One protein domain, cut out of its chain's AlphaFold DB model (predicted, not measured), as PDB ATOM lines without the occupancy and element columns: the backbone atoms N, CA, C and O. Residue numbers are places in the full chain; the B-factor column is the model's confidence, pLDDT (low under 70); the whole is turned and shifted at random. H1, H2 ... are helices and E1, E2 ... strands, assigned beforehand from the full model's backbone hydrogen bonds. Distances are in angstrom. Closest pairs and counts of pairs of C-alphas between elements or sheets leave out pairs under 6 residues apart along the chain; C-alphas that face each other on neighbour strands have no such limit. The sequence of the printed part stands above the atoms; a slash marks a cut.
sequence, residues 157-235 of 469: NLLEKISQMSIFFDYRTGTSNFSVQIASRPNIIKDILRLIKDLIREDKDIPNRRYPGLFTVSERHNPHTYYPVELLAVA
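This is residues 157 to 235 of the 469 residues of an uncharacterized protein of Angiostrongylus cantonensis (UniProt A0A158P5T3). A small, strongly twisted antiparallel sheet, E1 E2 E3, makes one end of an elongated domain; three short helices form a loose cluster next to it, and at the opposite end the tip of a long loop, residues 170 to 175, sticks out free. The printed part has 79 residues, in the order H1 H2 H3 E1 E2 E3, and under half of them are in named elements; the class is mixed, helices and strands. The whole is compact, with a radius of gyration of the C-alphas of 12.8 A, and spans 42 by 25 by 24 A.

H1, residues 158 to 163, and H2, residues 180 to 183, are near each other. H3, residues 186 to 195, is close to H1 but not clearly touching, at a steep tilt of 67 degrees, opposite ways; their closest C-alphas, Ile 162 and Ile 192, are 7.1 A apart. H2 and H3 are also close but not clearly touching, 6.3 A between the closest C-alphas, Ala 183 and Ile 189. E1, residues 199 to 202, E2, residues 216 to 219, and E3, residues 222 to 228, form a meander, each strand the antiparallel neighbour of the one before. Hairpin E1 and E2 has N 218 and O 200 at 3.0 A; hairpin E2 and E3 has N 227 and O 217 at 2.8 A. H3 only grazes this sheet, with residues 189 to 193. In H1 and H3 every O i to N i+4 pair is within hydrogen-bond range; H2 is too short for one.

H1 begins at C-alpha 158, (-48.805, 19.089, 37.103). H3 is 14.8 A long, E3 15.2 A. E3 ends at C-alpha 228, (-55.734, 24.826, 40.468).

The C-alphas farthest apart, Arg 172 and His 224, are 42.0 A apart. The printed part has no cut. The links H1 to H2 and E1 to E2 are long. The pLDDT is under 70 at residues 171 to 172, 197 to 208 and 220 to 223.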
ATOM      1  N   ASN A 157     -46.841  15.568  39.652       88.50
ATOM      2  CA  ASN A 157     -47.529  16.827  39.923       88.50
ATOM      3  C   ASN A 157     -47.532  17.712  38.663       88.50
ATOM      4  O   ASN A 157     -46.530  17.823  37.955       88.50
ATOM      5  N   LEU A 158     -48.655  18.360  38.359       84.69
ATOM      6  CA  LEU A 158     -48.805  19.089  37.103       84.69
ATOM      7  C   LEU A 158     -47.899  20.326  37.034       84.69
ATOM      8  O   LEU A 158     -47.411  20.656  35.957       84.69
ATOM      9  N   LEU A 159     -47.617  20.982  38.164       85.50
ATOM     10  CA  LEU A 159     -46.660  22.089  38.216       85.50
ATOM     11  C   LEU A 159     -45.232  21.602  37.943       85.50
ATOM     12  O   LEU A 159     -44.494  22.244  37.197       85.50
ATOM     13  N   GLU A 160     -44.870  20.442  38.490       86.25
ATOM     14  CA  GLU A 160     -43.594  19.787  38.199       86.25
ATOM     15  C   GLU A 160     -43.491  19.417  36.712       86.25
ATOM     16  O   GLU A 160     -42.504  19.759  36.060       86.25
ATOM     17  N   LYS A 161     -44.545  18.826  36.136       87.56
ATOM     18  CA  LYS A 161     -44.622  18.539  34.699       87.56
ATOM     19  C   LYS A 161     -44.392  19.788  33.854       87.56
ATOM     20  O   LYS A 161     -43.591  19.756  32.924       87.56
ATOM     21  N   ILE A 162     -45.087  20.882  34.176       86.56
ATOM     22  CA  ILE A 162     -44.953  22.164  33.472       86.56
ATOM     23  C   ILE A 162     -43.504  22.653  33.554       86.56
ATOM     24  O   ILE A 162     -42.947  23.058  32.538       86.56
ATOM     25  N   SER A 163     -42.867  22.562  34.725       86.06
ATOM     26  CA  SER A 163     -41.482  23.011  34.919       86.06
ATOM     27  C   SER A 163     -40.449  22.262  34.067       86.06
ATOM     28  O   SER A 163     -39.405  22.823  33.734       86.06
ATOM     29  N   GLN A 164     -40.757  21.021  33.678       85.19
ATOM     30  CA  GLN A 164     -39.902  20.161  32.857       85.19
ATOM     31  C   GLN A 164     -40.161  20.300  31.349       85.19
ATOM     32  O   GLN A 164     -39.494  19.638  30.555       85.19
ATOM     33  N   MET A 165     -41.126  21.127  30.932       86.50
ATOM     34  CA  MET A 165     -41.448  21.292  29.516       86.50
ATOM     35  C   MET A 165     -40.344  22.025  28.759       86.50
ATOM     36  O   MET A 165     -39.840  23.061  29.195       86.50
ATOM     37  N   SER A 166     -40.071  21.564  27.543       82.50
ATOM     38  CA  SER A 166     -39.065  22.115  26.640       82.50
ATOM     39  C   SER A 166     -39.252  23.600  26.327       82.50
ATOM     40  O   SER A 166     -38.298  24.264  25.944       82.50
ATOM     41  N   ILE A 167     -40.464  24.144  26.483       82.88
ATOM     42  CA  ILE A 167     -40.745  25.579  26.300       82.88
ATOM     43  C   ILE A 167     -40.024  26.463  27.329       82.88
ATOM     44  O   ILE A 167     -39.832  27.652  27.083       82.88
ATOM     45  N   PHE A 168     -39.625  25.894  28.470       85.75
ATOM     46  CA  PHE A 168     -38.848  26.579  29.500       85.75
ATOM     47  C   PHE A 168     -37.351  26.289  29.402       85.75
ATOM     48  O   PHE A 168     -36.578  26.925  30.112       85.75
ATOM     49  N   PHE A 169     -36.927  25.359  28.548       82.00
ATOM     50  CA  PHE A 169     -35.547  24.895  28.493       82.00
ATOM     51  C   PHE A 169     -34.789  25.534  27.325       82.00
ATOM     52  O   PHE A 169     -35.179  25.385  26.166       82.00
ATOM     53  N   ASP A 170     -33.686  26.229  27.613       74.31
ATOM     54  CA  ASP A 170     -32.779  26.709  26.569       74.31
ATOM     55  C   ASP A 170     -31.714  25.647  26.278       74.31
ATOM     56  O   ASP A 170     -30.780  25.427  27.049       74.31
ATOM     57  N   TYR A 171     -31.842  24.995  25.123       67.44
ATOM     58  CA  TYR A 171     -30.921  23.952  24.670       67.44
ATOM     59  C   TYR A 171     -29.483  24.434  24.438       67.44
ATOM     60  O   TYR A 171     -28.577  23.607  24.379       67.44
ATOM     61  N   ARG A 172     -29.245  25.743  24.278       66.69
ATOM     62  CA  ARG A 172     -27.890  26.285  24.086       66.69
ATOM     63  C   ARG A 172     -27.141  26.414  25.401       66.69
ATOM     64  O   ARG A 172     -25.934  26.200  25.430       66.69
ATOM     65  N   THR A 173     -27.846  26.793  26.461       75.62
ATOM     66  CA  THR A 173     -27.261  27.037  27.785       75.62
ATOM     67  C   THR A 173     -27.470  25.865  28.740       75.62
ATOM     68  O   THR A 173     -26.788  25.790  29.757       75.62
ATOM     69  N   GLY A 174     -28.392  24.947  28.430       71.19
ATOM     70  CA  GLY A 174     -28.754  23.816  29.285       71.19
ATOM     71  C   GLY A 174     -29.526  24.223  30.543       71.19
ATOM     72  O   GLY A 174     -29.585  23.453  31.499       71.19
ATOM     73  N   THR A 175     -30.084  25.436  30.576       79.06
ATOM     74  CA  THR A 175     -30.751  25.999  31.757       79.06
ATOM     75  C   THR A 175     -32.260  26.096  31.556       79.06
ATOM     76  O   THR A 175     -32.728  26.535  30.503       79.06
ATOM     77  N   SER A 176     -33.024  25.750  32.596       82.50
ATOM     78  CA  SER A 176     -34.464  26.019  32.644       82.50
ATOM     79  C   SER A 176     -34.723  27.450  33.117       82.50
ATOM     80  O   SER A 176     -34.221  27.869  34.157       82.50
ATOM     81  N   ASN A 177     -35.543  28.182  32.369       85.00
ATOM     82  CA  ASN A 177     -36.055  29.509  32.705       85.00
ATOM     83  C   ASN A 177     -37.446  29.434  33.353       85.00
ATOM     84  O   ASN A 177     -38.210  30.399  33.306       85.00
ATOM     85  N   PHE A 178     -37.826  28.281  33.904       87.31
ATOM     86  CA  PHE A 178     -39.115  28.141  34.561       87.31
ATOM     87  C   PHE A 178     -39.203  29.040  35.802       87.31
ATOM     88  O   PHE A 178     -38.403  28.950  36.731       87.31
ATOM     89  N   SER A 179     -40.236  29.874  35.842       87.62
ATOM     90  CA  SER A 179     -40.717  30.526  37.054       87.62
ATOM     91  C   SER A 179     -42.232  30.644  36.980       87.62
ATOM     92  O   SER A 179     -42.807  30.677  35.888       87.62
ATOM     93  N   VAL A 180     -42.892  30.747  38.133       84.25
ATOM     94  CA  VAL A 180     -44.347  30.942  38.193       84.25
ATOM     95  C   VAL A 180     -44.751  32.195  37.413       84.25
ATOM     96  O   VAL A 180     -45.689  32.154  36.630       84.25
ATOM     97  N   GLN A 181     -43.980  33.279  37.531       85.19
ATOM     98  CA  GLN A 181     -44.236  34.538  36.832       85.19
ATOM     99  C   GLN A 181     -44.151  34.382  35.309       85.19
ATOM    100  O   GLN A 181     -44.948  34.972  34.581       85.19
ATOM    101  N   ILE A 182     -43.196  33.586  34.814       85.94
ATOM    102  CA  ILE A 182     -43.044  33.309  33.381       85.94
ATOM    103  C   ILE A 182     -44.160  32.379  32.896       85.94
ATOM    104  O   ILE A 182     -44.765  32.650  31.858       85.94
ATOM    105  N   ALA A 183     -44.477  31.329  33.659       85.19
ATOM    106  CA  ALA A 183     -45.552  30.388  33.353       85.19
ATOM    107  C   ALA A 183     -46.943  31.049  33.348       85.19
ATOM    108  O   ALA A 183     -47.825  30.595  32.629       85.19
ATOM    109  N   SER A 184     -47.124  32.153  34.080       84.19
ATOM    110  CA  SER A 184     -48.347  32.966  34.091       84.19
ATOM    111  C   SER A 184     -48.520  33.878  32.865       84.19
ATOM    112  O   SER A 184     -49.571  34.503  32.703       84.19
ATOM    113  N   ARG A 185     -47.520  33.997  31.978       85.50
ATOM    114  CA  ARG A 185     -47.605  34.898  30.814       85.50
ATOM    115  C   ARG A 185     -48.590  34.352  29.768       85.50
ATOM    116  O   ARG A 185     -48.520  33.171  29.430       85.50
ATOM    117  N   PRO A 186     -49.471  35.182  29.172       82.44
ATOM    118  CA  PRO A 186     -50.542  34.697  28.295       82.44
ATOM    119  C   PRO A 186     -50.091  33.856  27.093       82.44
ATOM    120  O   PRO A 186     -50.796  32.921  26.718       82.44
ATOM    121  N   ASN A 187     -48.947  34.179  26.486       82.94
ATOM    122  CA  ASN A 187     -48.365  33.421  25.377       82.94
ATOM    123  C   ASN A 187     -47.852  32.049  25.835       82.94
ATOM    124  O   ASN A 187     -48.209  31.044  25.232       82.94
ATOM    125  N   ILE A 188     -47.116  32.008  26.947       85.12
ATOM    126  CA  ILE A 188     -46.579  30.769  27.519       85.12
ATOM    127  C   ILE A 188     -47.713  29.839  27.953       85.12
ATOM    128  O   ILE A 188     -47.671  28.651  27.663       85.12
ATOM    129  N   ILE A 189     -48.783  30.374  28.551       81.31
ATOM    130  CA  ILE A 189     -49.954  29.568  28.923       81.31
ATOM    131  C   ILE A 189     -50.578  28.883  27.702       81.31
ATOM    132  O   ILE A 189     -50.956  27.717  27.786       81.31
ATOM    133  N   LYS A 190     -50.675  29.568  26.552       79.12
ATOM    134  CA  LYS A 190     -51.191  28.943  25.322       79.12
ATOM    135  C   LYS A 190     -50.320  27.763  24.880       79.12
ATOM    136  O   LYS A 190     -50.866  26.742  24.468       79.12
ATOM    137  N   ASP A 191     -49.001  27.890  24.998       80.06
ATOM    138  CA  ASP A 191     -48.060  26.824  24.647       80.06
ATOM    139  C   ASP A 191     -48.124  25.648  25.636       80.06
ATOM    140  O   ASP A 191     -48.184  24.497  25.204       80.06
ATOM    141  N   ILE A 192     -48.228  25.920  26.947       81.69
ATOM    142  CA  ILE A 192     -48.453  24.891  27.978       81.69
ATOM    143  C   ILE A 192     -49.737  24.106  27.673       81.69
ATOM    144  O   ILE A 192     -49.714  22.880  27.609       81.69
ATOM    145  N   LEU A 193     -50.860  24.797  27.446       76.94
ATOM    146  CA  LEU A 193     -52.160  24.157  27.205       76.94
ATOM    147  C   LEU A 193     -52.183  23.331  25.915       76.94
ATOM    148  O   LEU A 193     -52.877  22.320  25.842       76.94
ATOM    149  N   ARG A 194     -51.407  23.727  24.898       73.94
ATOM    150  CA  ARG A 194     -51.237  22.925  23.681       73.94
ATOM    151  C   ARG A 194     -50.564  21.582  23.987       73.94
ATOM    152  O   ARG A 194     -50.946  20.573  23.396       73.94
ATOM    153  N   LEU A 195     -49.591  21.561  24.897       72.56
ATOM    154  CA  LEU A 195     -48.865  20.350  25.287       72.56
ATOM    155  C   LEU A 195     -49.668  19.476  26.269       72.56
ATOM    156  O   LEU A 195     -49.680  18.251  26.136       72.56
ATOM    157  N   ILE A 196     -50.403  20.082  27.205       72.69
ATOM    158  CA  ILE A 196     -51.280  19.395  28.178       72.69
ATOM    159  C   ILE A 196     -52.727  19.345  27.663       72.69
ATOM    160  O   ILE A 196     -53.663  19.708  28.368       72.69
ATOM    161  N   LYS A 197     -52.901  18.966  26.392       66.25
ATOM    162  CA  LYS A 197     -54.186  18.911  25.678       66.25
ATOM    163  C   LYS A 197     -55.353  18.419  26.564       66.25
ATOM    164  O   LYS A 197     -55.173  17.520  27.372       66.25
ATOM    165  N   ASP A 198     -56.550  18.968  26.320       54.69
ATOM    166  CA  ASP A 198     -57.848  18.653  26.965       54.69
ATOM    167  C   ASP A 198     -58.237  19.485  28.201       54.69
ATOM    168  O   ASP A 198     -59.295  19.248  28.781       54.69
ATOM    169  N   LEU A 199     -57.471  20.525  28.532       55.72
ATOM    170  CA  LEU A 199     -57.771  21.439  29.637       55.72
ATOM    171  C   LEU A 199     -58.214  22.821  29.126       55.72
ATOM    172  O   LEU A 199     -57.542  23.427  28.288       55.72
ATOM    173  N   ILE A 200     -59.348  23.326  29.627       53.38
ATOM    174  CA  ILE A 200     -59.847  24.683  29.336       53.38
ATOM    175  C   ILE A 200     -59.338  25.638  30.420       53.38
ATOM    176  O   ILE A 200     -59.393  25.322  31.606       53.38
ATOM    177  N   ARG A 201     -58.836  26.809  30.009       60.31
ATOM    178  CA  ARG A 201     -58.345  27.865  30.904       60.31
ATOM    179  C   ARG A 201     -59.452  28.853  31.241       60.31
ATOM    180  O   ARG A 201     -59.991  29.471  30.329       60.31
ATOM    181  N   GLU A 202     -59.624  29.136  32.528       57.25
ATOM    182  CA  GLU A 202     -60.262  30.371  32.999       57.25
ATOM    183  C   GLU A 202     -59.514  30.982  34.188       57.25
ATOM    184  O   GLU A 202     -58.776  30.301  34.911       57.25
ATOM    185  N   ASP A 203     -59.687  32.293  34.349       58.38
ATOM    186  CA  ASP A 203     -59.186  33.070  35.479       58.38
ATOM    187  C   ASP A 203     -60.306  33.200  36.515       58.38
ATOM    188  O   ASP A 203     -61.319  33.857  36.268       58.38
ATOM    189  N   LYS A 204     -60.158  32.515  37.651       60.00
ATOM    190  CA  LYS A 204     -61.082  32.612  38.785       60.00
ATOM    191  C   LYS A 204     -60.307  32.678  40.087       60.00
ATOM    192  O   LYS A 204     -59.291  31.998  40.246       60.00
ATOM    193  N   ASP A 205     -60.820  33.461  41.029       60.81
ATOM    194  CA  ASP A 205     -60.269  33.571  42.375       60.81
ATOM    195  C   ASP A 205     -60.667  32.364  43.225       60.81
ATOM    196  O   ASP A 205     -61.748  32.303  43.808       60.81
ATOM    197  N   ILE A 206     -59.770  31.377  43.286       65.56
ATOM    198  CA  ILE A 206     -59.842  30.281  44.256       65.56
ATOM    199  C   ILE A 206     -59.044  30.706  45.504       65.56
ATOM    200  O   ILE A 206     -57.850  31.010  45.364       65.56
ATOM    201  N   PRO A 207     -59.661  30.752  46.702       63.75
ATOM    202  CA  PRO A 207     -58.981  31.154  47.931       63.75
ATOM    203  C   PRO A 207     -57.928  30.122  48.372       63.75
ATOM    204  O   PRO A 207     -58.098  28.924  48.164       63.75
ATOM    205  N   ASN A 208     -56.859  30.599  49.029       66.06
ATOM    206  CA  ASN A 208     -55.783  29.792  49.632       66.06
ATOM    207  C   ASN A 208     -54.864  29.028  48.649       66.06
ATOM    208  O   ASN A 208     -54.472  27.890  48.905       66.06
ATOM    209  N   ARG A 209     -54.505  29.655  47.522       71.12
ATOM    210  CA  ARG A 209     -53.513  29.122  46.569       71.12
ATOM    211  C   ARG A 209     -52.087  29.485  46.966       71.12
ATOM    212  O   ARG A 209     -51.829  30.618  47.374       71.12
ATOM    213  N   ARG A 210     -51.147  28.556  46.769       75.88
ATOM    214  CA  ARG A 210     -49.709  28.829  46.945       75.88
ATOM    215  C   ARG A 210     -49.194  29.746  45.828       75.88
ATOM    216  O   ARG A 210     -48.323  30.577  46.078       75.88
ATOM    217  N   TYR A 211     -49.774  29.645  44.631       78.12
ATOM    218  CA  TYR A 211     -49.411  30.434  43.456       78.12
ATOM    219  C   TYR A 211     -50.647  31.085  42.796       78.12
ATOM    220  O   TYR A 211     -51.147  30.596  41.780       78.12
ATOM    221  N   PRO A 212     -51.149  32.220  43.324       70.88
ATOM    222  CA  PRO A 212     -52.396  32.844  42.863       70.88
ATOM    223  C   PRO A 212     -52.360  33.355  41.412       70.88
ATOM    224  O   PRO A 212     -53.412  33.501  40.805       70.88
ATOM    225  N   GLY A 213     -51.172  33.582  40.837       71.94
ATOM    226  CA  GLY A 213     -51.008  33.988  39.435       71.94
ATOM    227  C   GLY A 213     -51.045  32.842  38.417       71.94
ATOM    228  O   GLY A 213     -50.967  33.107  37.216       71.94
ATOM    229  N   LEU A 214     -51.104  31.576  38.847       76.19
ATOM    230  CA  LEU A 214     -51.202  30.441  37.927       76.19
ATOM    231  C   LEU A 214     -52.639  30.229  37.456       76.19
ATOM    232  O   LEU A 214     -53.604  30.403  38.203       76.19
ATOM    233  N   PHE A 215     -52.762  29.797  36.204       81.12
ATOM    234  CA  PHE A 215     -54.050  29.486  35.608       81.12
ATOM    235  C   PHE A 215     -54.715  28.280  36.286       81.12
ATOM    236  O   PHE A 215     -54.058  27.411  36.860       81.12
ATOM    237  N   THR A 216     -56.040  28.230  36.190       79.38
ATOM    238  CA  THR A 216     -56.832  27.054  36.561       79.38
ATOM    239  C   THR A 216     -57.234  26.284  35.316       79.38
ATOM    240  O   THR A 216     -57.224  26.832  34.208       79.38
ATOM    241  N   VAL A 217     -57.576  25.014  35.503       77.44
ATOM    242  CA  VAL A 217     -58.054  24.150  34.426       77.44
ATOM    243  C   VAL A 217     -59.417  23.563  34.765       77.44
ATOM    244  O   VAL A 217     -59.678  23.243  35.922       77.44
ATOM    245  N   SER A 218     -60.284  23.423  33.768       74.69
ATOM    246  CA  SER A 218     -61.574  22.741  33.900       74.69
ATOM    247  C   SER A 218     -61.670  21.521  32.993       74.69
ATOM    248  O   SER A 218     -60.922  21.368  32.019       74.69
ATOM    249  N   GLU A 219     -62.601  20.633  33.331       71.12
ATOM    250  CA  GLU A 219     -62.941  19.479  32.510       71.12
ATOM    251  C   GLU A 219     -63.542  19.930  31.174       71.12
ATOM    252  O   GLU A 219     -64.462  20.748  31.127       71.12
ATOM    253  N   ARG A 220     -63.079  19.326  30.074       64.38
ATOM    254  CA  ARG A 220     -63.535  19.616  28.702       64.38
ATOM    255  C   ARG A 220     -65.063  19.613  28.533       64.38
ATOM    256  O   ARG A 220     -65.578  20.379  27.723       64.38
ATOM    257  N   HIS A 221     -65.773  18.751  29.261       68.56
ATOM    258  CA  HIS A 221     -67.230  18.573  29.156       68.56
ATOM    259  C   HIS A 221     -68.011  19.120  30.357       68.56
ATOM    260  O   HIS A 221     -69.236  19.030  30.377       68.56
ATOM    261  N   ASN A 222     -67.321  19.710  31.334       69.50
ATOM    262  CA  ASN A 222     -67.931  20.357  32.486       69.50
ATOM    263  C   ASN A 222     -67.148  21.638  32.820       69.50
ATOM    264  O   ASN A 222     -66.335  21.660  33.748       69.50
ATOM    265  N   PRO A 223     -67.382  22.730  32.069       68.44
ATOM    266  CA  PRO A 223     -66.618  23.958  32.231       68.44
ATOM    267  C   PRO A 223     -66.933  24.685  33.541       68.44
ATOM    268  O   PRO A 223     -66.327  25.708  33.795       68.44
ATOM    269  N   HIS A 224     -67.863  24.203  34.373       70.75
ATOM    270  CA  HIS A 224     -68.288  24.885  35.597       70.75
ATOM    271  C   HIS A 224     -67.446  24.538  36.834       70.75
ATOM    272  O   HIS A 224     -67.608  25.180  37.874       70.75
ATOM    273  N   THR A 225     -66.542  23.562  36.734       76.06
ATOM    274  CA  THR A 225     -65.665  23.133  37.830       76.06
ATOM    275  C   THR A 225     -64.207  23.390  37.469       76.06
ATOM    276  O   THR A 225     -63.753  22.992  36.400       76.06
ATOM    277  N   TYR A 226     -63.475  24.056  38.365       76.56
ATOM    278  CA  TYR A 226     -62.114  24.527  38.108       76.56
ATOM    279  C   TYR A 226     -61.159  24.012  39.164       76.56
ATOM    280  O   TYR A 226     -61.442  24.058  40.362       76.56
ATOM    281  N   TYR A 227     -59.996  23.590  38.696       81.31
ATOM    282  CA  TYR A 227     -58.973  22.974  39.509       81.31
ATOM    283  C   TYR A 227     -57.669  23.777  39.377       81.31
ATOM    284  O   TYR A 227     -57.207  24.031  38.256       81.31
ATOM    285  N   PRO A 228     -57.059  24.217  40.492       83.31
ATOM    286  CA  PRO A 228     -55.734  24.826  40.468       83.31
ATOM    287  C   PRO A 228     -54.684  23.828  39.973       83.31
ATOM    288  O   PRO A 228     -54.588  22.725  40.507       83.31
ATOM    289  N   VAL A 229     -53.845  24.228  39.013       81.88
ATOM    290  CA  VAL A 229     -52.798  23.347  38.453       81.88
ATOM    291  C   VAL A 229     -51.804  22.839  39.499       81.88
ATOM    292  O   VAL A 229     -51.275  21.745  39.357       81.88
ATOM    293  N   GLU A 230     -51.579  23.593  40.575       81.00
ATOM    294  CA  GLU A 230     -50.683  23.205  41.674       81.00
ATOM    295  C   GLU A 230     -51.185  21.993  42.482       81.00
ATOM    296  O   GLU A 230     -50.384  21.323  43.132       81.00
ATOM    297  N   LEU A 231     -52.489  21.691  42.417       82.50
ATOM    298  CA  LEU A 231     -53.136  20.600  43.157       82.50
ATOM    299  C   LEU A 231     -53.394  19.355  42.298       82.50
ATOM    300  O   LEU A 231     -53.958  18.379  42.790       82.50
ATOM    301  N   LEU A 232     -53.026  19.390  41.018       84.44
ATOM    302  CA  LEU A 232     -53.292  18.307  40.079       84.44
ATOM    303  C   LEU A 232     -52.068  17.420  39.881       84.44
ATOM    304  O   LEU A 232     -50.927  17.876  39.958       84.44
ATOM    305  N   ALA A 233     -52.324  16.156  39.559       82.81
ATOM    306  CA  ALA A 233     -51.317  15.192  39.145       82.81
ATOM    307  C   ALA A 233     -51.759  14.475  37.864       82.81
ATOM    308  O   ALA A 233     -52.952  14.372  37.568       82.81
ATOM    309  N   VAL A 234     -50.787  13.996  37.095       83.19
ATOM    310  CA  VAL A 234     -51.017  13.196  35.891       83.19
ATOM    311  C   VAL A 234     -51.524  11.814  36.302       83.19
ATOM    312  O   VAL A 234     -50.919  11.157  37.146       83.19
ATOM    313  N   ALA A 235     -52.618  11.345  35.697       81.31
ATOM    314  CA  ALA A 235     -53.076   9.982  35.950       81.31
ATOM    315  C   ALA A 235     -52.068   8.965  35.376       81.31
ATOM    316  O   ALA A 235     -51.482   9.221  34.320       81.31
TER     317      ALA A 235